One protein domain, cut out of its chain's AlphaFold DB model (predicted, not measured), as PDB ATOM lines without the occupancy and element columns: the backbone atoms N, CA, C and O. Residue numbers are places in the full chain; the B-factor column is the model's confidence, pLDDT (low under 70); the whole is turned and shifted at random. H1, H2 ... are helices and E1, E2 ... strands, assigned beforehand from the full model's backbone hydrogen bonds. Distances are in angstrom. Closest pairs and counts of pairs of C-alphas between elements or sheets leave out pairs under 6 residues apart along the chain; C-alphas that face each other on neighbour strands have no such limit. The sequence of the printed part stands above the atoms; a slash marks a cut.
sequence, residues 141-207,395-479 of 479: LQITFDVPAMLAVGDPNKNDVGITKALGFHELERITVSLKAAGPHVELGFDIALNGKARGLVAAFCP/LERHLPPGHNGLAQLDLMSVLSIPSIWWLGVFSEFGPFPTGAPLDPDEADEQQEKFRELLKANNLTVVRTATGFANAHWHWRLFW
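Overview. This is residues 141 to 207 and 395 to 479 of the 479 residues of an uncharacterized protein of Planctomycetes bacterium (UniProt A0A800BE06). One twisted sheet of six antiparallel strands makes a wall, with the short helices H1, H2 and H3 at one end of it. Between E4 and E5 the chain leaves the sheet in a wide, open loop: H4 stands up from E5, H5 runs toward H1, and the long helix H6 leads back toward the opposite end of the sheet. The printed part has 152 residues, with six named helices and six named strands in the order E1 H1 H2 E2 E3 H3 E4 H4 H5 H6 E5 E6; the sheet's order is E1 E2 E3 E6 E5 E4. The class is mixed, helices and strands; the whole is compact, with a radius of gyration of the C-alphas of 17.0 A and spans of 46 by 43 by 24 A.

Along the chain. E1, residues 141 to 146, begins at C-alpha 141 (31.017, -24.544, 161.387). H1 is residues 147 to 153 and H2 residues 161 to 167. E2, residues 172 to 182, is 26.5 A long and bends by 62 degrees at residue 179. E3, residues 185 to 194, is 28.0 A long. H3 is residues 200 to 205. After the cut come E4, residues 403 to 410, H4, residues 411 to 416, and H5, residues 418 to 429. H6, residues 440 to 456, is 24.3 A long. E5, residues 461 to 469, is 26.6 A long, and E6, residues 472 to 478, ends at C-alpha 478 (22.561, -13.552, 167.228).

Arrangement. E1 and E4 are the edge strands. N 143 and O 177 of E1 and E2 are 2.8 A apart, within hydrogen-bond range. So are N 178 and O 189 of the hairpin E2 and E3, 2.8 A, N 190 and O 475 of E3 and E6, 2.8 A, N 476 and O 465 of the hairpin E5 and E6, 2.8 A, and N 407 and O 464 of E4 and E5, 2.8 A. H1 only grazes the sheet with residues 147 to 149, and H3 with residues 202 to 205. H2 is not on the sheet; it touches H3, with the closest C-alphas those of Leu 167 and Gly 200, 4.7 A apart, at a shallow tilt of 30 degrees, the same way. H4 is on the sheet over E5, at a height of 7.6 A, and stands up from it at 70 degrees; its closest C-alphas to E5 are those of Leu 411 and Val 461, 5.7 A apart. H4 and H5 meet only through their link. H5 is not on the sheet; it is close to but not clearly touching H1, with the closest C-alphas those of Leu 151 and Phe 429, 6.8 A apart. H6 is not on the sheet and is apart from H5. Every O i to N i+4 pair is within hydrogen-bond range in H2, H4, H5 and H6; the count is 2 of 3 in H1 and 0 of 2 in H3, where 3 of 3 O i to N i+3 pairs are within range.

Size, cuts and confidence. The two C-alphas farthest apart, those of Asn 157 and Pro 184, are 47.5 A apart. Residues 208 to 394 are not printed, and C-alphas 207 and 395 are 22.6 A apart across this cut. Of the links that are printed whole, none is long. Residues 415 to 422, of which 418 to 422 belong to H5, and 439 to 445, of which 440 to 445 belong to H6, stand free. The mean pLDDT of the printed part is 73.3; residues 153 to 161, 411 to 451 and 453 are under 70.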
ATOM      1  N   LEU A 141      29.815 -24.190 160.638       76.56
ATOM      2  CA  LEU A 141      31.017 -24.544 161.387       76.56
ATOM      3  C   LEU A 141      30.613 -25.219 162.694       76.56
ATOM      4  O   LEU A 141      29.670 -24.779 163.353       76.56
ATOM      5  N   GLN A 142      31.352 -26.251 163.090       78.06
ATOM      6  CA  GLN A 142      31.257 -26.839 164.418       78.06
ATOM      7  C   GLN A 142      32.648 -27.271 164.882       78.06
ATOM      8  O   GLN A 142      33.320 -28.043 164.203       78.06
ATOM      9  N   ILE A 143      33.065 -26.775 166.040       74.75
ATOM     10  CA  ILE A 143      34.312 -27.133 166.713       74.75
ATOM     11  C   ILE A 143      33.929 -27.749 168.049       74.75
ATOM     12  O   ILE A 143      33.156 -27.159 168.799       74.75
ATOM     13  N   THR A 144      34.463 -28.928 168.350       79.25
ATOM     14  CA  THR A 144      34.175 -29.640 169.593       79.25
ATOM     15  C   THR A 144      35.467 -29.939 170.339       79.25
ATOM     16  O   THR A 144      36.386 -30.537 169.786       79.25
ATOM     17  N   PHE A 145      35.497 -29.552 171.608       76.56
ATOM     18  CA  PHE A 145      36.584 -29.776 172.545       76.56
ATOM     19  C   PHE A 145      36.178 -30.847 173.559       76.56
ATOM     20  O   PHE A 145      35.091 -30.773 174.138       76.56
ATOM     21  N   ASP A 146      37.055 -31.824 173.769       79.00
ATOM     22  CA  ASP A 146      36.969 -32.812 174.848       79.00
ATOM     23  C   ASP A 146      37.724 -32.248 176.059       79.00
ATOM     24  O   ASP A 146      38.956 -32.179 176.056       79.00
ATOM     25  N   VAL A 147      36.982 -31.758 177.055       82.12
ATOM     26  CA  VAL A 147      37.582 -31.035 178.187       82.12
ATOM     27  C   VAL A 147      38.415 -31.966 179.079       82.12
ATOM     28  O   VAL A 147      39.537 -31.581 179.413       82.12
ATOM     29  N   PRO A 148      37.971 -33.196 179.420       81.88
ATOM     30  CA  PRO A 148      38.811 -34.150 180.141       81.88
ATOM     31  C   PRO A 148      40.139 -34.439 179.435       81.88
ATOM     32  O   PRO A 148      41.184 -34.458 180.086       81.88
ATOM     33  N   ALA A 149      40.122 -34.617 178.109       75.62
ATOM     34  CA  ALA A 149      41.345 -34.821 177.340       75.62
ATOM     35  C   ALA A 149      42.268 -33.594 177.386       75.62
ATOM     36  O   ALA A 149      43.474 -33.767 177.537       75.62
ATOM     37  N   MET A 150      41.721 -32.372 177.312       73.50
ATOM     38  CA  MET A 150      42.496 -31.126 177.442       73.50
ATOM     39  C   MET A 150      43.119 -30.963 178.836       73.50
ATOM     40  O   MET A 150      44.296 -30.628 178.952       73.50
ATOM     41  N   LEU A 151      42.367 -31.245 179.902       73.50
ATOM     42  CA  LEU A 151      42.874 -31.152 181.275       73.50
ATOM     43  C   LEU A 151      43.976 -32.183 181.561       73.50
ATOM     44  O   LEU A 151      44.892 -31.895 182.330       73.50
ATOM     45  N   ALA A 152      43.915 -33.363 180.935       71.75
ATOM     46  CA  ALA A 152      44.898 -34.432 181.121       71.75
ATOM     47  C   ALA A 152      46.288 -34.119 180.537       71.75
ATOM     48  O   ALA A 152      47.269 -34.741 180.944       71.75
ATOM     49  N   VAL A 153      46.375 -33.192 179.581       63.97
ATOM     50  CA  VAL A 153      47.616 -32.856 178.857       63.97
ATOM     51  C   VAL A 153      48.192 -31.492 179.212       63.97
ATOM     52  O   VAL A 153      49.335 -31.220 178.850       63.97
ATOM     53  N   GLY A 154      47.446 -30.640 179.920       60.66
ATOM     54  CA  GLY A 154      48.008 -29.386 180.415       60.66
ATOM     55  C   GLY A 154      49.122 -29.633 181.444       60.66
ATOM     56  O   GLY A 154      49.134 -30.649 182.144       60.66
ATOM     57  N   ASP A 155      50.095 -28.721 181.489       56.53
ATOM     58  CA  ASP A 155      51.309 -28.851 182.301       56.53
ATOM     59  C   ASP A 155      50.946 -29.023 183.785       56.53
ATOM     60  O   ASP A 155      50.394 -28.095 184.368       56.53
ATOM     61  N   PRO A 156      51.266 -30.152 184.443       54.75
ATOM     62  CA  PRO A 156      50.936 -30.371 185.852       54.75
ATOM     63  C   PRO A 156      51.610 -29.374 186.812       54.75
ATOM     64  O   PRO A 156      51.199 -29.291 187.965       54.75
ATOM     65  N   ASN A 157      52.621 -28.615 186.363       51.88
ATOM     66  CA  ASN A 157      53.219 -27.524 187.141       51.88
ATOM     67  C   ASN A 157      52.480 -26.182 186.984       51.88
ATOM     68  O   ASN A 157      52.713 -25.279 187.784       51.88
ATOM     69  N   LYS A 158      51.622 -26.032 185.962       55.38
ATOM     70  CA  LYS A 158      50.757 -24.853 185.736       55.38
ATOM     71  C   LYS A 158      49.284 -25.140 186.032       55.38
ATOM     72  O   LYS A 158      48.547 -24.254 186.445       55.38
ATOM     73  N   ASN A 159      48.870 -26.387 185.854       55.09
ATOM     74  CA  ASN A 159      47.561 -26.895 186.205       55.09
ATOM     75  C   ASN A 159      47.559 -27.216 187.691       55.09
ATOM     76  O   ASN A 159      47.815 -28.357 188.082       55.09
ATOM     77  N   ASP A 160      47.237 -26.232 188.525       65.19
ATOM     78  CA  ASP A 160      46.867 -26.549 189.896       65.19
ATOM     79  C   ASP A 160      45.581 -27.398 189.859       65.19
ATOM     80  O   ASP A 160      44.459 -26.929 189.632       65.19
ATOM     81  N   VAL A 161      45.764 -28.711 190.016       68.75
ATOM     82  CA  VAL A 161      44.689 -29.708 190.045       68.75
ATOM     83  C   VAL A 161      43.668 -29.361 191.138       68.75
ATOM     84  O   VAL A 161      42.482 -29.660 190.985       68.75
ATOM     85  N   GLY A 162      44.104 -28.699 192.215       70.75
ATOM     86  CA  GLY A 162      43.245 -28.153 193.258       70.75
ATOM     87  C   GLY A 162      42.335 -27.052 192.722       70.75
ATOM     88  O   GLY A 162      41.112 -27.203 192.787       70.75
ATOM     89  N   ILE A 163      42.903 -26.003 192.124       74.38
ATOM     90  CA  ILE A 163      42.136 -24.868 191.586       74.38
ATOM     91  C   ILE A 163      41.189 -25.315 190.471       74.38
ATOM     92  O   ILE A 163      40.004 -24.993 190.505       74.38
ATOM     93  N   THR A 164      41.657 -26.109 189.502       75.50
ATOM     94  CA  THR A 164      40.803 -26.586 188.392       75.50
ATOM     95  C   THR A 164      39.602 -27.393 188.893       75.50
ATOM     96  O   THR A 164      38.499 -27.299 188.345       75.50
ATOM     97  N   LYS A 165      39.782 -28.157 189.975       77.00
ATOM     98  CA  LYS A 165      38.704 -28.879 190.652       77.00
ATOM     99  C   LYS A 165      37.786 -27.952 191.442       77.00
ATOM    100  O   LYS A 165      36.573 -28.129 191.370       77.00
ATOM    101  N   ALA A 166      38.332 -26.972 192.156       77.75
ATOM    102  CA  ALA A 166      37.554 -25.996 192.916       77.75
ATOM    103  C   ALA A 166      36.701 -25.091 192.013       77.75
ATOM    104  O   ALA A 166      35.554 -24.797 192.341       77.75
ATOM    105  N   LEU A 167      37.217 -24.719 190.839       79.25
ATOM    106  CA  LEU A 167      36.482 -23.965 189.821       79.25
ATOM    107  C   LEU A 167      35.407 -24.810 189.120       79.25
ATOM    108  O   LEU A 167      34.450 -24.248 188.593       79.25
ATOM    109  N   GLY A 168      35.509 -26.142 189.170       83.88
ATOM    110  CA  GLY A 168      34.520 -27.067 188.614       83.88
ATOM    111  C   GLY A 168      34.799 -27.517 187.178       83.88
ATOM    112  O   GLY A 168      33.923 -28.113 186.556       83.88
ATOM    113  N   PHE A 169      36.004 -27.291 186.640       82.81
ATOM    114  CA  PHE A 169      36.329 -27.659 185.254       82.81
ATOM    115  C   PHE A 169      36.305 -29.171 184.992       82.81
ATOM    116  O   PHE A 169      36.053 -29.591 183.868       82.81
ATOM    117  N   HIS A 170      36.491 -29.995 186.026       82.94
ATOM    118  CA  HIS A 170      36.379 -31.460 185.927       82.94
ATOM    119  C   HIS A 170      34.946 -31.949 185.685       82.94
ATOM    120  O   HIS A 170      34.759 -33.086 185.255       82.94
ATOM    121  N   GLU A 171      33.943 -31.108 185.943       87.94
ATOM    122  CA  GLU A 171      32.545 -31.430 185.646       87.94
ATOM    123  C   GLU A 171      32.204 -31.167 184.167       87.94
ATOM    124  O   GLU A 171      31.141 -31.564 183.695       87.94
ATOM    125  N   LEU A 172      33.089 -30.495 183.418       89.31
ATOM    126  CA  LEU A 172      32.902 -30.235 181.994       89.31
ATOM    127  C   LEU A 172      33.281 -31.484 181.193       89.31
ATOM    128  O   LEU A 172      34.398 -31.986 181.287       89.31
ATOM    129  N   GLU A 173      32.359 -31.978 180.372       89.50
ATOM    130  CA  GLU A 173      32.623 -33.070 179.432       89.50
ATOM    131  C   GLU A 173      33.108 -32.515 178.094       89.50
ATOM    132  O   GLU A 173      34.121 -32.938 177.537       89.50
ATOM    133  N   ARG A 174      32.347 -31.567 177.546       88.50
ATOM    134  CA  ARG A 174      32.494 -31.158 176.155       88.50
ATOM    135  C   ARG A 174      32.108 -29.713 175.972       88.50
ATOM    136  O   ARG A 174      31.083 -29.282 176.486       88.50
ATOM    137  N   ILE A 175      32.869 -29.012 175.143       86.69
ATOM    138  CA  ILE A 175      32.514 -27.674 174.676       86.69
ATOM    139  C   ILE A 175      32.343 -27.737 173.174       86.69
ATOM    140  O   ILE A 175      33.186 -28.281 172.471       86.69
ATOM    141  N   THR A 176      31.236 -27.220 172.669       83.94
ATOM    142  CA  THR A 176      30.976 -27.120 171.241       83.94
ATOM    143  C   THR A 176      30.739 -25.667 170.877       83.94
ATOM    144  O   THR A 176      29.858 -25.018 171.428       83.94
ATOM    145  N   VAL A 177      31.532 -25.172 169.935       85.31
ATOM    146  CA  VAL A 177      31.340 -23.879 169.286       85.31
ATOM    147  C   VAL A 177      30.736 -24.151 167.920       85.31
ATOM    148  O   VAL A 177      31.262 -24.973 167.172       85.31
ATOM    149  N   SER A 178      29.630 -23.503 167.577       84.50
ATOM    150  CA  SER A 178      28.962 -23.711 166.293       84.50
ATOM    151  C   SER A 178      28.536 -22.403 165.651       84.50
ATOM    152  O   SER A 178      28.129 -21.481 166.343       84.50
ATOM    153  N   LEU A 179      28.607 -22.331 164.325       85.12
ATOM    154  CA  LEU A 179      28.085 -21.224 163.530       85.12
ATOM    155  C   LEU A 179      26.998 -21.771 162.612       85.12
ATOM    156  O   LEU A 179      27.266 -22.690 161.837       85.12
ATOM    157  N   LYS A 180      25.780 -21.237 162.673       87.00
ATOM    158  CA  LYS A 180      24.671 -21.684 161.816       87.00
ATOM    159  C   LYS A 180      23.715 -20.544 161.477       87.00
ATOM    160  O   LYS A 180      23.774 -19.472 162.067       87.00
ATOM    161  N   ALA A 181      22.811 -20.792 160.534       86.31
ATOM    162  CA  ALA A 181      21.719 -19.871 160.237       86.31
ATOM    163  C   ALA A 181      20.548 -20.067 161.219       86.31
ATOM    164  O   ALA A 181      20.108 -21.197 161.454       86.31
ATOM    165  N   ALA A 182      20.003 -18.966 161.732       85.88
ATOM    166  CA  ALA A 182      18.811 -18.903 162.576       85.88
ATOM    167  C   ALA A 182      17.734 -18.043 161.889       85.88
ATOM    168  O   ALA A 182      17.486 -16.891 162.241       85.88
ATOM    169  N   GLY A 183      17.114 -18.590 160.837       83.56
ATOM    170  CA  GLY A 183      16.251 -17.802 159.954       83.56
ATOM    171  C   GLY A 183      17.084 -16.791 159.154       83.56
ATOM    172  O   GLY A 183      17.997 -17.230 158.458       83.56
ATOM    173  N   PRO A 184      16.790 -15.478 159.218       82.81
ATOM    174  CA  PRO A 184      17.618 -14.453 158.580       82.81
ATOM    175  C   PRO A 184      18.881 -14.095 159.388       82.81
ATOM    176  O   PRO A 184      19.695 -13.320 158.896       82.81
ATOM    177  N   HIS A 185      19.043 -14.637 160.600       85.25
ATOM    178  CA  HIS A 185      20.145 -14.315 161.509       85.25
ATOM    179  C   HIS A 185      21.305 -15.295 161.394       85.25
ATOM    180  O   HIS A 185      21.128 -16.465 161.036       85.25
ATOM    181  N   VAL A 186      22.486 -14.831 161.792       86.00
ATOM    182  CA  VAL A 186      23.634 -15.698 162.074       86.00
ATOM    183  C   VAL A 186      23.624 -16.034 163.563       86.00
ATOM    184  O   VAL A 186      23.530 -15.135 164.392       86.00
ATOM    185  N   GLU A 187      23.712 -17.320 163.902       89.50
ATOM    186  CA  GLU A 187      23.831 -17.813 165.278       89.50
ATOM    187  C   GLU A 187      25.242 -18.359 165.515       89.50
ATOM    188  O   GLU A 187      25.647 -19.328 164.866       89.50
ATOM    189  N   LEU A 188      25.958 -17.776 166.478       88.25
ATOM    190  CA  LEU A 188      27.130 -18.388 167.104       88.25
ATOM    191  C   LEU A 188      26.683 -19.033 168.421       88.25
ATOM    192  O   LEU A 188      26.181 -18.358 169.319       88.25
ATOM    193  N   GLY A 189      26.833 -20.348 168.526       88.50
ATOM    194  CA  GLY A 189      26.454 -21.127 169.697       88.50
ATOM    195  C   GLY A 189      27.665 -21.639 170.462       88.50
ATOM    196  O   GLY A 189      28.559 -22.230 169.863       88.50
ATOM    197  N   PHE A 190      27.646 -21.465 171.780       89.12
ATOM    198  CA  PHE A 190      28.523 -22.132 172.736       89.12
ATOM    199  C   PHE A 190      27.687 -23.120 173.552       89.12
ATOM    200  O   PHE A 190      26.706 -22.744 174.192       89.12
ATOM    201  N   ASP A 191      28.060 -24.391 173.500       90.50
ATOM    202  CA  ASP A 191      27.377 -25.493 174.166       90.50
ATOM    203  C   ASP A 191      28.349 -26.212 175.083       90.50
ATOM    204  O   ASP A 191      29.343 -26.763 174.616       90.50
ATOM    205  N   ILE A 192      28.053 -26.235 176.375       90.75
ATOM    206  CA  ILE A 192      28.875 -26.889 177.386       90.75
ATOM    207  C   ILE A 192      28.077 -28.056 177.956       90.75
ATOM    208  O   ILE A 192      27.046 -27.859 178.594       90.75
ATOM    209  N   ALA A 193      28.537 -29.277 177.698       92.62
ATOM    210  CA  ALA A 193      28.002 -30.484 178.310       92.62
ATOM    211  C   ALA A 193      28.729 -30.761 179.624       92.62
ATOM    212  O   ALA A 193      29.960 -30.681 179.678       92.62
ATOM    213  N   LEU A 194      27.971 -31.116 180.657       91.44
ATOM    214  CA  LEU A 194      28.503 -31.534 181.946       91.44
ATOM    215  C   LEU A 194      28.432 -33.058 182.076       91.44
ATOM    216  O   LEU A 194      27.433 -33.670 181.708       91.44
ATOM    217  N   ASN A 195      29.455 -33.669 182.670       88.81
ATOM    218  CA  ASN A 195      29.478 -35.106 182.980       88.81
ATOM    219  C   ASN A 195      28.735 -35.449 184.296       88.81
ATOM    220  O   ASN A 195      28.783 -36.589 184.767       88.81
ATOM    221  N   GLY A 196      28.046 -34.469 184.893       85.88
ATOM    222  CA  GLY A 196      27.421 -34.563 186.205       85.88
ATOM    223  C   GLY A 196      26.694 -33.281 186.618       85.88
ATOM    224  O   GLY A 196      26.300 -32.460 185.789       85.88
ATOM    225  N   LYS A 197      26.487 -33.114 187.931       87.44
ATOM    226  CA  LYS A 197      25.931 -31.876 188.493       87.44
ATOM    227  C   LYS A 197      27.020 -30.804 188.494       87.44
ATOM    228  O   LYS A 197      28.106 -31.072 188.994       87.44
ATOM    229  N   ALA A 198      26.703 -29.592 188.035       88.06
ATOM    230  CA  ALA A 198      27.620 -28.457 188.110       88.06
ATOM    231  C   ALA A 198      28.123 -28.228 189.551       88.06
ATOM    232  O   ALA A 198      27.359 -28.335 190.517       88.06
ATOM    233  N   ARG A 199      29.412 -27.909 189.696       87.06
ATOM    234  CA  ARG A 199      30.072 -27.622 190.982       87.06
ATOM    235  C   ARG A 199      31.010 -26.434 190.855       87.06
ATOM    236  O   ARG A 199      31.318 -26.002 189.747       87.06
ATOM    237  N   GLY A 200      31.487 -25.950 191.999       85.12
ATOM    238  CA  GLY A 200      32.454 -24.863 192.039       85.12
ATOM    239  C   GLY A 200      31.901 -23.602 191.388       85.12
ATOM    240  O   GLY A 200      30.700 -23.338 191.438       85.12
ATOM    241  N   LEU A 201      32.774 -22.859 190.721       83.56
ATOM    242  CA  LEU A 201      32.384 -21.649 190.014       83.56
ATOM    243  C   LEU A 201      31.492 -21.924 188.791       83.56
ATOM    244  O   LEU A 201      30.615 -21.118 188.491       83.56
ATOM    245  N   VAL A 202      31.649 -23.072 188.119       86.62
ATOM    246  CA  VAL A 202      30.766 -23.480 187.007       86.62
ATOM    247  C   VAL A 202      29.298 -23.534 187.449       86.62
ATOM    248  O   VAL A 202      28.418 -23.155 186.678       86.62
ATOM    249  N   ALA A 203      29.015 -23.939 188.692       88.69
ATOM    250  CA  ALA A 203      27.648 -23.976 189.218       88.69
ATOM    251  C   ALA A 203      26.966 -22.600 189.232       88.69
ATOM    252  O   ALA A 203      25.760 -22.532 189.016       88.69
ATOM    253  N   ALA A 204      27.727 -21.510 189.385       89.06
ATOM    254  CA  ALA A 204      27.177 -20.157 189.364       89.06
ATOM    255  C   ALA A 204      26.491 -19.814 188.031       89.06
ATOM    256  O   ALA A 204      25.487 -19.103 188.007       89.06
ATOM    257  N   PHE A 205      26.994 -20.358 186.919       85.69
ATOM    258  CA  PHE A 205      26.452 -20.147 185.573       85.69
ATOM    259  C   PHE A 205      25.348 -21.142 185.189       85.69
ATOM    260  O   PHE A 205      24.685 -20.951 184.166       85.69
ATOM    261  N   CYS A 206      25.138 -22.181 186.001       87.06
ATOM    262  CA  CYS A 206      24.194 -23.270 185.757       87.06
ATOM    263  C   CYS A 206      23.125 -23.355 186.864       87.06
ATOM    264  O   CYS A 206      22.979 -24.421 187.469       87.06
ATOM    265  N   PRO A 207      22.390 -22.265 187.172       82.19
ATOM    266  CA  PRO A 207      21.348 -22.314 188.188       82.19
ATOM    267  C   PRO A 207      20.229 -23.269 187.756       82.19
ATOM    268  O   PRO A 207      19.842 -23.303 186.586       82.19
ATOM    269  N   LEU A 395      12.931 -14.816 167.621       83.69
ATOM    270  CA  LEU A 395      13.953 -15.841 167.825       83.69
ATOM    271  C   LEU A 395      13.472 -17.029 168.662       83.69
ATOM    272  O   LEU A 395      14.269 -17.929 168.905       83.69
ATOM    273  N   GLU A 396      12.204 -17.080 169.078       84.31
ATOM    274  CA  GLU A 396      11.694 -18.041 170.069       84.31
ATOM    275  C   GLU A 396      12.075 -19.498 169.754       84.31
ATOM    276  O   GLU A 396      12.596 -20.215 170.607       84.31
ATOM    277  N   ARG A 397      11.933 -19.917 168.489       86.88
ATOM    278  CA  ARG A 397      12.289 -21.275 168.026       86.88
ATOM    279  C   ARG A 397      13.795 -21.593 168.050       86.88
ATOM    280  O   ARG A 397      14.175 -22.742 167.843       86.88
ATOM    281  N   HIS A 398      14.636 -20.574 168.198       88.19
ATOM    282  CA  HIS A 398      16.099 -20.645 168.224       88.19
ATOM    283  C   HIS A 398      16.674 -20.393 169.624       88.19
ATOM    284  O   HIS A 398      17.880 -20.544 169.821       88.19
ATOM    285  N   LEU A 399      15.835 -20.029 170.603       89.31
ATOM    286  CA  LEU A 399      16.272 -19.872 171.984       89.31
ATOM    287  C   LEU A 399      16.746 -21.218 172.554       89.31
ATOM    288  O   LEU A 399      16.194 -22.271 172.215       89.31
ATOM    289  N   PRO A 400      17.775 -21.207 173.416       89.69
ATOM    290  CA  PRO A 400      18.279 -22.435 174.005       89.69
ATOM    291  C   PRO A 400      17.220 -23.116 174.890       89.69
ATOM    292  O   PRO A 400      16.407 -22.434 175.526       89.69
ATOM    293  N   PRO A 401      17.237 -24.456 174.992       88.56
ATOM    294  CA  PRO A 401      16.461 -25.167 175.998       88.56
ATOM    295  C   PRO A 401      16.749 -24.619 177.395       88.56
ATOM    296  O   PRO A 401      17.896 -24.332 177.740       88.56
ATOM    297  N   GLY A 402      15.692 -24.467 178.188       87.75
ATOM    298  CA  GLY A 402      15.803 -23.907 179.529       87.75
ATOM    299  C   GLY A 402      16.350 -22.479 179.568       87.75
ATOM    300  O   GLY A 402      17.129 -22.138 180.458       87.75
ATOM    301  N   HIS A 403      16.006 -21.662 178.563       88.62
ATOM    302  CA  HIS A 403      16.442 -20.271 178.504       88.62
ATOM    303  C   HIS A 403      16.110 -19.533 179.810       88.62
ATOM    304  O   HIS A 403      14.980 -19.555 180.304       88.62
ATOM    305  N   ASN A 404      17.125 -18.894 180.378       88.12
ATOM    306  CA  ASN A 404      17.067 -18.240 181.681       88.12
ATOM    307  C   ASN A 404      17.784 -16.883 181.696       88.12
ATOM    308  O   ASN A 404      17.862 -16.236 182.737       88.12
ATOM    309  N   GLY A 405      18.300 -16.432 180.550       89.06
ATOM    310  CA  GLY A 405      18.905 -15.117 180.427       89.06
ATOM    311  C   GLY A 405      18.886 -14.588 179.003       89.06
ATOM    312  O   GLY A 405      18.970 -15.349 178.042       89.06
ATOM    313  N   LEU A 406      18.796 -13.267 178.898       89.62
ATOM    314  CA  LEU A 406      18.793 -12.489 177.669       89.62
ATOM    315  C   LEU A 406      19.803 -11.354 177.802       89.62
ATOM    316  O   LEU A 406      20.034 -10.836 178.893       89.62
ATOM    317  N   ALA A 407      20.417 -10.959 176.699       88.31
ATOM    318  CA  ALA A 407      21.292  -9.802 176.681       88.31
ATOM    319  C   ALA A 407      21.226  -9.096 175.334       88.31
ATOM    320  O   ALA A 407      21.078  -9.742 174.296       88.31
ATOM    321  N   GLN A 408      21.439  -7.793 175.360       87.50
ATOM    322  CA  GLN A 408      21.882  -7.026 174.211       87.50
ATOM    323  C   GLN A 408      23.246  -6.466 174.573       87.50
ATOM    324  O   GLN A 408      23.391  -5.852 175.618       87.50
ATOM    325  N   LEU A 409      24.260  -6.707 173.762       80.25
ATOM    326  CA  LEU A 409      25.629  -6.345 174.093       80.25
ATOM    327  C   LEU A 409      26.260  -5.666 172.882       80.25
ATOM    328  O   LEU A 409      25.991  -6.054 171.744       80.25
ATOM    329  N   ASP A 410      27.117  -4.678 173.119       74.38
ATOM    330  CA  ASP A 410      28.048  -4.236 172.085       74.38
ATOM    331  C   ASP A 410      29.024  -5.391 171.815       74.38
ATOM    332  O   ASP A 410      29.539  -6.005 172.752       74.38
ATOM    333  N   LEU A 411      29.258  -5.724 170.546       66.94
ATOM    334  CA  LEU A 411      30.169  -6.783 170.115       66.94
ATOM    335  C   LEU A 411      31.549  -6.644 170.776       66.94
ATOM    336  O   LEU A 411      32.141  -7.652 171.161       66.94
ATOM    337  N   MET A 412      32.029  -5.417 170.982       61.25
ATOM    338  CA  MET A 412      33.292  -5.175 171.679       61.25
ATOM    339  C   MET A 412      33.221  -5.574 173.161       61.25
ATOM    340  O   MET A 412      34.189  -6.107 173.700       61.25
ATOM    341  N   SER A 413      32.068  -5.396 173.814       57.66
ATOM    342  CA  SER A 413      31.829  -5.850 175.192       57.66
ATOM    343  C   SER A 413      31.702  -7.371 175.266       57.66
ATOM    344  O   SER A 413      32.260  -7.992 176.171       57.66
ATOM    345  N   VAL A 414      31.036  -7.999 174.290       53.72
ATOM    346  CA  VAL A 414      30.912  -9.465 174.206       53.72
ATOM    347  C   VAL A 414      32.270 -10.134 174.065       53.72
ATOM    348  O   VAL A 414      32.551 -11.086 174.790       53.72
ATOM    349  N   LEU A 415      33.109  -9.636 173.153       48.56
ATOM    350  CA  LEU A 415      34.435 -10.195 172.902       48.56
ATOM    351  C   LEU A 415      35.366 -10.054 174.120       48.56
ATOM    352  O   LEU A 415      36.286 -10.857 174.276       48.56
ATOM    353  N   SER A 416      35.089  -9.099 175.013       42.91
ATOM    354  CA  SER A 416      35.871  -8.883 176.231       42.91
ATOM    355  C   SER A 416      35.472  -9.734 177.446       42.91
ATOM    356  O   SER A 416      36.333 -10.007 178.266       42.91
ATOM    357  N   ILE A 417      34.221 -10.186 177.618       40.72
ATOM    358  CA  ILE A 417      33.800 -10.727 178.933       40.72
ATOM    359  C   ILE A 417      33.795 -12.266 178.982       40.72
ATOM    360  O   ILE A 417      34.632 -12.829 179.688       40.72
ATOM    361  N   PRO A 418      32.950 -13.010 178.241       39.50
ATOM    362  CA  PRO A 418      32.961 -14.470 178.340       39.50
ATOM    363  C   PRO A 418      34.097 -15.094 177.530       39.50
ATOM    364  O   PRO A 418      34.629 -16.121 177.926       39.50
ATOM    365  N   SER A 419      34.505 -14.480 176.418       37.53
ATOM    366  CA  SER A 419      35.635 -14.957 175.617       37.53
ATOM    367  C   SER A 419      36.971 -14.733 176.311       37.53
ATOM    368  O   SER A 419      37.786 -15.631 176.237       37.53
ATOM    369  N   ILE A 420      37.213 -13.638 177.037       38.66
ATOM    370  CA  ILE A 420      38.474 -13.505 177.797       38.66
ATOM    371  C   ILE A 420      38.502 -14.479 178.971       38.66
ATOM    372  O   ILE A 420      39.536 -15.079 179.227       38.66
ATOM    373  N   TRP A 421      37.377 -14.706 179.652       38.66
ATOM    374  CA  TRP A 421      37.343 -15.680 180.743       38.66
ATOM    375  C   TRP A 421      37.490 -17.114 180.239       38.66
ATOM    376  O   TRP A 421      38.368 -17.833 180.697       38.66
ATOM    377  N   TRP A 422      36.688 -17.528 179.255       42.81
ATOM    378  CA  TRP A 422      36.748 -18.886 178.723       42.81
ATOM    379  C   TRP A 422      37.962 -19.095 177.825       42.81
ATOM    380  O   TRP A 422      38.682 -20.049 178.058       42.81
ATOM    381  N   LEU A 423      38.253 -18.234 176.845       40.34
ATOM    382  CA  LEU A 423      39.467 -18.369 176.025       40.34
ATOM    383  C   LEU A 423      40.733 -18.063 176.817       40.34
ATOM    384  O   LEU A 423      41.743 -18.644 176.476       40.34
ATOM    385  N   GLY A 424      40.713 -17.211 177.845       41.03
ATOM    386  CA  GLY A 424      41.868 -16.984 178.721       41.03
ATOM    387  C   GLY A 424      42.206 -18.243 179.507       41.03
ATOM    388  O   GLY A 424      43.292 -18.789 179.338       41.03
ATOM    389  N   VAL A 425      41.223 -18.796 180.223       42.34
ATOM    390  CA  VAL A 425      41.311 -20.115 180.873       42.34
ATOM    391  C   VAL A 425      41.715 -21.185 179.847       42.34
ATOM    392  O   VAL A 425      42.718 -21.866 180.016       42.34
ATOM    393  N   PHE A 426      41.032 -21.301 178.707       43.34
ATOM    394  CA  PHE A 426      41.375 -22.279 177.665       43.34
ATOM    395  C   PHE A 426      42.688 -21.999 176.935       43.34
ATOM    396  O   PHE A 426      43.203 -22.920 176.322       43.34
ATOM    397  N   SER A 427      43.242 -20.790 176.973       47.34
ATOM    398  CA  SER A 427      44.570 -20.481 176.430       47.34
ATOM    399  C   SER A 427      45.673 -20.841 177.415       47.34
ATOM    400  O   SER A 427      46.763 -21.211 176.996       47.34
ATOM    401  N   GLU A 428      45.376 -20.813 178.717       43.47
ATOM    402  CA  GLU A 428      46.262 -21.329 179.760       43.47
ATOM    403  C   GLU A 428      46.280 -22.867 179.774       43.47
ATOM    404  O   GLU A 428      47.331 -23.470 179.991       43.47
ATOM    405  N   PHE A 429      45.137 -23.504 179.482       41.59
ATOM    406  CA  PHE A 429      44.986 -24.967 179.449       41.59
ATOM    407  C   PHE A 429      45.113 -25.588 178.049       41.59
ATOM    408  O   PHE A 429      45.192 -26.809 177.910       41.59
ATOM    409  N   GLY A 430      45.093 -24.767 177.004       37.47
ATOM    410  CA  GLY A 430      45.084 -25.185 175.612       37.47
ATOM    411  C   GLY A 430      46.432 -24.940 174.934       37.47
ATOM    412  O   GLY A 430      47.124 -23.973 175.222       37.47
ATOM    413  N   PRO A 431      46.810 -25.790 173.976       37.91
ATOM    414  CA  PRO A 431      48.093 -25.727 173.272       37.91
ATOM    415  C   PRO A 431      48.189 -24.614 172.215       37.91
ATOM    416  O   PRO A 431      49.188 -24.543 171.498       37.91
ATOM    417  N   PHE A 432      47.128 -23.832 172.017       41.38
ATOM    418  CA  PHE A 432      47.030 -22.899 170.902       41.38
ATOM    419  C   PHE A 432      47.512 -21.520 171.354       41.38
ATOM    420  O   PHE A 432      46.860 -20.924 172.214       41.38
ATOM    421  N   PRO A 433      48.605 -20.978 170.787       41.88
ATOM    422  CA  PRO A 433      48.942 -19.583 171.005       41.88
ATOM    423  C   PRO A 433      47.773 -18.720 170.522       41.88
ATOM    424  O   PRO A 433      47.329 -18.812 169.373       41.88
ATOM    425  N   THR A 434      47.232 -17.912 171.427       41.91
ATOM    426  CA  THR A 434      46.183 -16.941 171.139       41.91
ATOM    427  C   THR A 434      46.778 -15.788 170.335       41.91
ATOM    428  O   THR A 434      47.196 -14.771 170.871       41.91
ATOM    429  N   GLY A 435      46.810 -15.966 169.015       43.31
ATOM    430  CA  GLY A 435      47.100 -14.911 168.049       43.31
ATOM    431  C   GLY A 435      48.405 -15.101 167.284       43.31
ATOM    432  O   GLY A 435      49.415 -15.561 167.812       43.31
ATOM    433  N   ALA A 436      48.382 -14.715 166.008       37.50
ATOM    434  CA  ALA A 436      49.612 -14.390 165.301       37.50
ATOM    435  C   ALA A 436      50.260 -13.183 166.008       37.50
ATOM    436  O   ALA A 436      49.518 -12.285 166.419       37.50
ATOM    437  N   PRO A 437      51.596 -13.126 166.149       42.91
ATOM    438  CA  PRO A 437      52.273 -11.929 166.628       42.91
ATOM    439  C   PRO A 437      52.101 -10.832 165.571       42.91
ATOM    440  O   PRO A 437      52.877 -10.731 164.626       42.91
ATOM    441  N   LEU A 438      51.018 -10.069 165.685       45.22
ATOM    442  CA  LEU A 438      50.860  -8.803 164.989       45.22
ATOM    443  C   LEU A 438      51.643  -7.751 165.773       45.22
ATOM    444  O   LEU A 438      51.666  -7.781 167.006       45.22
ATOM    445  N   ASP A 439      52.282  -6.838 165.050       60.66
ATOM    446  CA  ASP A 439      52.781  -5.602 165.642       60.66
ATOM    447  C   ASP A 439      51.606  -4.904 166.367       60.66
ATOM    448  O   ASP A 439      50.525  -4.808 165.773       60.66
ATOM    449  N   PRO A 440      51.758  -4.474 167.634       58.75
ATOM    450  CA  PRO A 440      50.708  -3.777 168.374       58.75
ATOM    451  C   PRO A 440      50.071  -2.616 167.599       58.75
ATOM    452  O   PRO A 440      48.846  -2.496 167.596       58.75
ATOM    453  N   ASP A 441      50.868  -1.833 166.868       65.50
ATOM    454  CA  ASP A 441      50.363  -0.680 166.115       65.50
ATOM    455  C   ASP A 441      49.511  -1.126 164.906       65.50
ATOM    456  O   ASP A 441      48.466  -0.543 164.602       65.50
ATOM    457  N   GLU A 442      49.908  -2.214 164.233       59.62
ATOM    458  CA  GLU A 442      49.129  -2.809 163.137       59.62
ATOM    459  C   GLU A 442      47.856  -3.502 163.640       59.62
ATOM    460  O   GLU A 442      46.830  -3.507 162.949       59.62
ATOM    461  N   ALA A 443      47.908  -4.101 164.832       57.78
ATOM    462  CA  ALA A 443      46.755  -4.717 165.472       57.78
ATOM    463  C   ALA A 443      45.691  -3.664 165.808       57.78
ATOM    464  O   ALA A 443      44.516  -3.872 165.493       57.78
ATOM    465  N   ASP A 444      46.101  -2.521 166.355       57.88
ATOM    466  CA  ASP A 444      45.207  -1.413 166.692       57.88
ATOM    467  C   ASP A 444      44.564  -0.799 165.438       57.88
ATOM    468  O   ASP A 444      43.342  -0.617 165.383       57.88
ATOM    469  N   GLU A 445      45.341  -0.564 164.373       65.88
ATOM    470  CA  GLU A 445      44.801  -0.041 163.109       65.88
ATOM    471  C   GLU A 445      43.805  -1.023 162.456       65.88
ATOM    472  O   GLU A 445      42.774  -0.616 161.905       65.88
ATOM    473  N   GLN A 446      44.077  -2.331 162.520       56.12
ATOM    474  CA  GLN A 446      43.158  -3.353 162.013       56.12
ATOM    475  C   GLN A 446      41.885  -3.463 162.851       56.12
ATOM    476  O   GLN A 446      40.801  -3.607 162.276       56.12
ATOM    477  N   GLN A 447      41.990  -3.378 164.179       60.19
ATOM    478  CA  GLN A 447      40.826  -3.367 165.060       60.19
ATOM    479  C   GLN A 447      39.924  -2.170 164.766       60.19
ATOM    480  O   GLN A 447      38.709  -2.343 164.667       60.19
ATOM    481  N   GLU A 448      40.491  -0.982 164.553       62.22
ATOM    482  CA  GLU A 448      39.695   0.211 164.262       62.22
ATOM    483  C   GLU A 448      39.010   0.119 162.891       62.22
ATOM    484  O   GLU A 448      37.808   0.362 162.776       62.22
ATOM    485  N   LYS A 449      39.714  -0.360 161.854       65.88
ATOM    486  CA  LYS A 449      39.096  -0.650 160.545       65.88
ATOM    487  C   LYS A 449      37.960  -1.666 160.659       65.88
ATOM    488  O   LYS A 449      36.922  -1.510 160.017       65.88
ATOM    489  N   PHE A 450      38.140  -2.707 161.470       60.19
ATOM    490  CA  PHE A 450      37.110  -3.715 161.701       60.19
ATOM    491  C   PHE A 450      35.900  -3.131 162.441       60.19
ATOM    492  O   PHE A 450      34.766  -3.381 162.034       60.19
ATOM    493  N   ARG A 451      36.113  -2.292 163.462       64.12
ATOM    494  CA  ARG A 451      35.037  -1.568 164.159       64.12
ATOM    495  C   ARG A 451      34.238  -0.683 163.210       64.12
ATOM    496  O   ARG A 451      33.011  -0.726 163.243       64.12
ATOM    497  N   GLU A 452      34.904   0.079 162.348       70.12
ATOM    498  CA  GLU A 452      34.223   0.932 161.370       70.12
ATOM    499  C   GLU A 452      33.410   0.111 160.361       70.12
ATOM    500  O   GLU A 452      32.277   0.472 160.043       70.12
ATOM    501  N   LEU A 453      33.913  -1.051 159.929       68.00
ATOM    502  CA  LEU A 453      33.143  -1.978 159.092       68.00
ATOM    503  C   LEU A 453      31.912  -2.532 159.817       68.00
ATOM    504  O   LEU A 453      30.831  -2.592 159.228       68.00
ATOM    505  N   LEU A 454      32.042  -2.916 161.086       71.25
ATOM    506  CA  LEU A 454      30.915  -3.396 161.887       71.25
ATOM    507  C   LEU A 454      29.855  -2.305 162.068       71.25
ATOM    508  O   LEU A 454      28.669  -2.576 161.875       71.25
ATOM    509  N   LYS A 455      30.271  -1.066 162.368       72.69
ATOM    510  CA  LYS A 455      29.376   0.098 162.456       72.69
ATOM    511  C   LYS A 455      28.663   0.346 161.130       72.69
ATOM    512  O   LYS A 455      27.440   0.446 161.111       72.69
ATOM    513  N   ALA A 456      29.404   0.372 160.021       73.88
ATOM    514  CA  ALA A 456      28.858   0.618 158.686       73.88
ATOM    515  C   ALA A 456      27.801  -0.416 158.261       73.88
ATOM    516  O   ALA A 456      26.924  -0.102 157.457       73.88
ATOM    517  N   ASN A 457      27.863  -1.633 158.811       73.25
ATOM    518  CA  ASN A 457      26.937  -2.723 158.504       73.25
ATOM    519  C   ASN A 457      25.904  -2.992 159.616       73.25
ATOM    520  O   ASN A 457      25.161  -3.965 159.517       73.25
ATOM    521  N   ASN A 458      25.822  -2.147 160.653       72.62
ATOM    522  CA  ASN A 458      24.952  -2.336 161.826       72.62
ATOM    523  C   ASN A 458      25.165  -3.682 162.556       72.62
ATOM    524  O   ASN A 458      24.223  -4.258 163.094       72.62
ATOM    525  N   LEU A 459      26.407  -4.174 162.590       74.56
ATOM    526  CA  LEU A 459      26.806  -5.439 163.225       74.56
ATOM    527  C   LEU A 459      27.468  -5.242 164.600       74.56
ATOM    528  O   LEU A 459      28.090  -6.158 165.135       74.56
ATOM    529  N   THR A 460      27.362  -4.042 165.173       74.81
ATOM    530  CA  THR A 460      27.943  -3.706 166.482       74.81
ATOM    531  C   THR A 460      27.119  -4.208 167.654       74.81
ATOM    532  O   THR A 460      27.644  -4.303 168.754       74.81
ATOM    533  N   VAL A 461      25.845  -4.537 167.445       79.69
ATOM    534  CA  VAL A 461      24.956  -5.019 168.503       79.69
ATOM    535  C   VAL A 461      24.731  -6.510 168.328       79.69
ATOM    536  O   VAL A 461      24.252  -6.957 167.290       79.69
ATOM    537  N   VAL A 462      25.029  -7.266 169.378       84.81
ATOM    538  CA  VAL A 462      24.785  -8.703 169.452       84.81
ATOM    539  C   VAL A 462      23.704  -8.961 170.475       84.81
ATOM    540  O   VAL A 462      23.764  -8.480 171.608       84.81
ATOM    541  N   ARG A 463      22.720  -9.768 170.102       88.12
ATOM    542  CA  ARG A 463      21.702 -10.231 171.043       88.12
ATOM    543  C   ARG A 463      22.049 -11.631 171.473       88.12
ATOM    544  O   ARG A 463      22.425 -12.452 170.645       88.12
ATOM    545  N   THR A 464      21.951 -11.916 172.761       89.00
ATOM    546  CA  THR A 464      22.342 -13.222 173.279       89.00
ATOM    547  C   THR A 464      21.275 -13.822 174.168       89.00
ATOM    548  O   THR A 464      20.544 -13.101 174.845       89.00
ATOM    549  N   ALA A 465      21.201 -15.147 174.170       90.44
ATOM    550  CA  ALA A 465      20.346 -15.910 175.060       90.44
ATOM    551  C   ALA A 465      21.165 -17.010 175.736       90.44
ATOM    552  O   ALA A 465      21.941 -17.703 175.076       90.44
ATOM    553  N   THR A 466      20.992 -17.170 177.044       90.12
ATOM    554  CA  THR A 466      21.567 -18.277 177.817       90.12
ATOM    555  C   THR A 466      20.469 -19.199 178.317       90.12
ATOM    556  O   THR A 466      19.358 -18.746 178.590       90.12
ATOM    557  N   GLY A 467      20.774 -20.485 178.441       89.44
ATOM    558  CA  GLY A 467      19.879 -21.472 179.026       89.44
ATOM    559  C   GLY A 467      20.640 -22.637 179.632       89.44
ATOM    560  O   GLY A 467      21.761 -22.933 179.222       89.44
ATOM    561  N   PHE A 468      20.026 -23.289 180.612       90.12
ATOM    562  CA  PHE A 468      20.569 -24.491 181.230       90.12
ATOM    563  C   PHE A 468      19.478 -25.554 181.323       90.12
ATOM    564  O   PHE A 468      18.451 -25.346 181.965       90.12
ATOM    565  N   ALA A 469      19.689 -26.698 180.676       89.62
ATOM    566  CA  ALA A 469      18.758 -27.819 180.717       89.62
ATOM    567  C   ALA A 469      19.496 -29.140 180.494       89.62
ATOM    568  O   ALA A 469      20.434 -29.211 179.708       89.62
ATOM    569  N   ASN A 470      19.039 -30.212 181.149       89.19
ATOM    570  CA  ASN A 470      19.557 -31.571 180.947       89.19
ATOM    571  C   ASN A 470      21.089 -31.690 181.094       89.19
ATOM    572  O   ASN A 470      21.710 -32.426 180.337       89.19
ATOM    573  N   ALA A 471      21.692 -30.967 182.046       90.62
ATOM    574  CA  ALA A 471      23.149 -30.899 182.238       90.62
ATOM    575  C   ALA A 471      23.929 -30.277 181.056       90.62
ATOM    576  O   ALA A 471      25.130 -30.495 180.909       90.62
ATOM    577  N   HIS A 472      23.259 -29.456 180.246       91.31
ATOM    578  CA  HIS A 472      23.878 -28.642 179.210       91.31
ATOM    579  C   HIS A 472      23.650 -27.160 179.482       91.31
ATOM    580  O   HIS A 472      22.513 -26.719 179.658       91.31
ATOM    581  N   TRP A 473      24.738 -26.395 179.482       91.44
ATOM    582  CA  TRP A 473      24.686 -24.943 179.428       91.44
ATOM    583  C   TRP A 473      24.825 -24.485 177.983       91.44
ATOM    584  O   TRP A 473      25.701 -24.935 177.242       91.44
ATOM    585  N   HIS A 474      23.942 -23.588 177.584       90.94
ATOM    586  CA  HIS A 474      23.821 -23.102 176.228       90.94
ATOM    587  C   HIS A 474      23.932 -21.585 176.234       90.94
ATOM    588  O   HIS A 474      23.216 -20.907 176.970       90.94
ATOM    589  N   TRP A 475      24.754 -21.044 175.348       91.31
ATOM    590  CA  TRP A 475      24.795 -19.621 175.057       91.31
ATOM    591  C   TRP A 475      24.725 -19.412 173.555       91.31
ATOM    592  O   TRP A 475      25.432 -20.066 172.792       91.31
ATOM    593  N   ARG A 476      23.803 -18.558 173.124       90.62
ATOM    594  CA  ARG A 476      23.543 -18.232 171.725       90.62
ATOM    595  C   ARG A 476      23.738 -16.755 171.510       90.62
ATOM    596  O   ARG A 476      23.221 -15.971 172.296       90.62
ATOM    597  N   LEU A 477      24.464 -16.402 170.462       90.00
ATOM    598  CA  LEU A 477      24.698 -15.040 170.017       90.00
ATOM    599  C   LEU A 477      24.091 -14.891 168.627       90.00
ATOM    600  O   LEU A 477      24.335 -15.729 167.762       90.00
ATOM    601  N   PHE A 478      23.313 -13.836 168.438       88.00
ATOM    602  CA  PHE A 478      22.561 -13.552 167.228       88.00
ATOM    603  C   PHE A 478      22.945 -12.178 166.685       88.00
ATOM    604  O   PHE A 478      22.940 -11.194 167.438       88.00
ATOM    605  N   TRP A 479      23.219 -12.139 165.381       85.25
ATOM    606  CA  TRP A 479      23.364 -10.917 164.587       85.25
ATOM    607  C   TRP A 479      22.122 -10.692 163.722       85.25
ATOM    608  O   TRP A 479      21.661 -11.655 163.056       85.25
TER     609      TRP A 479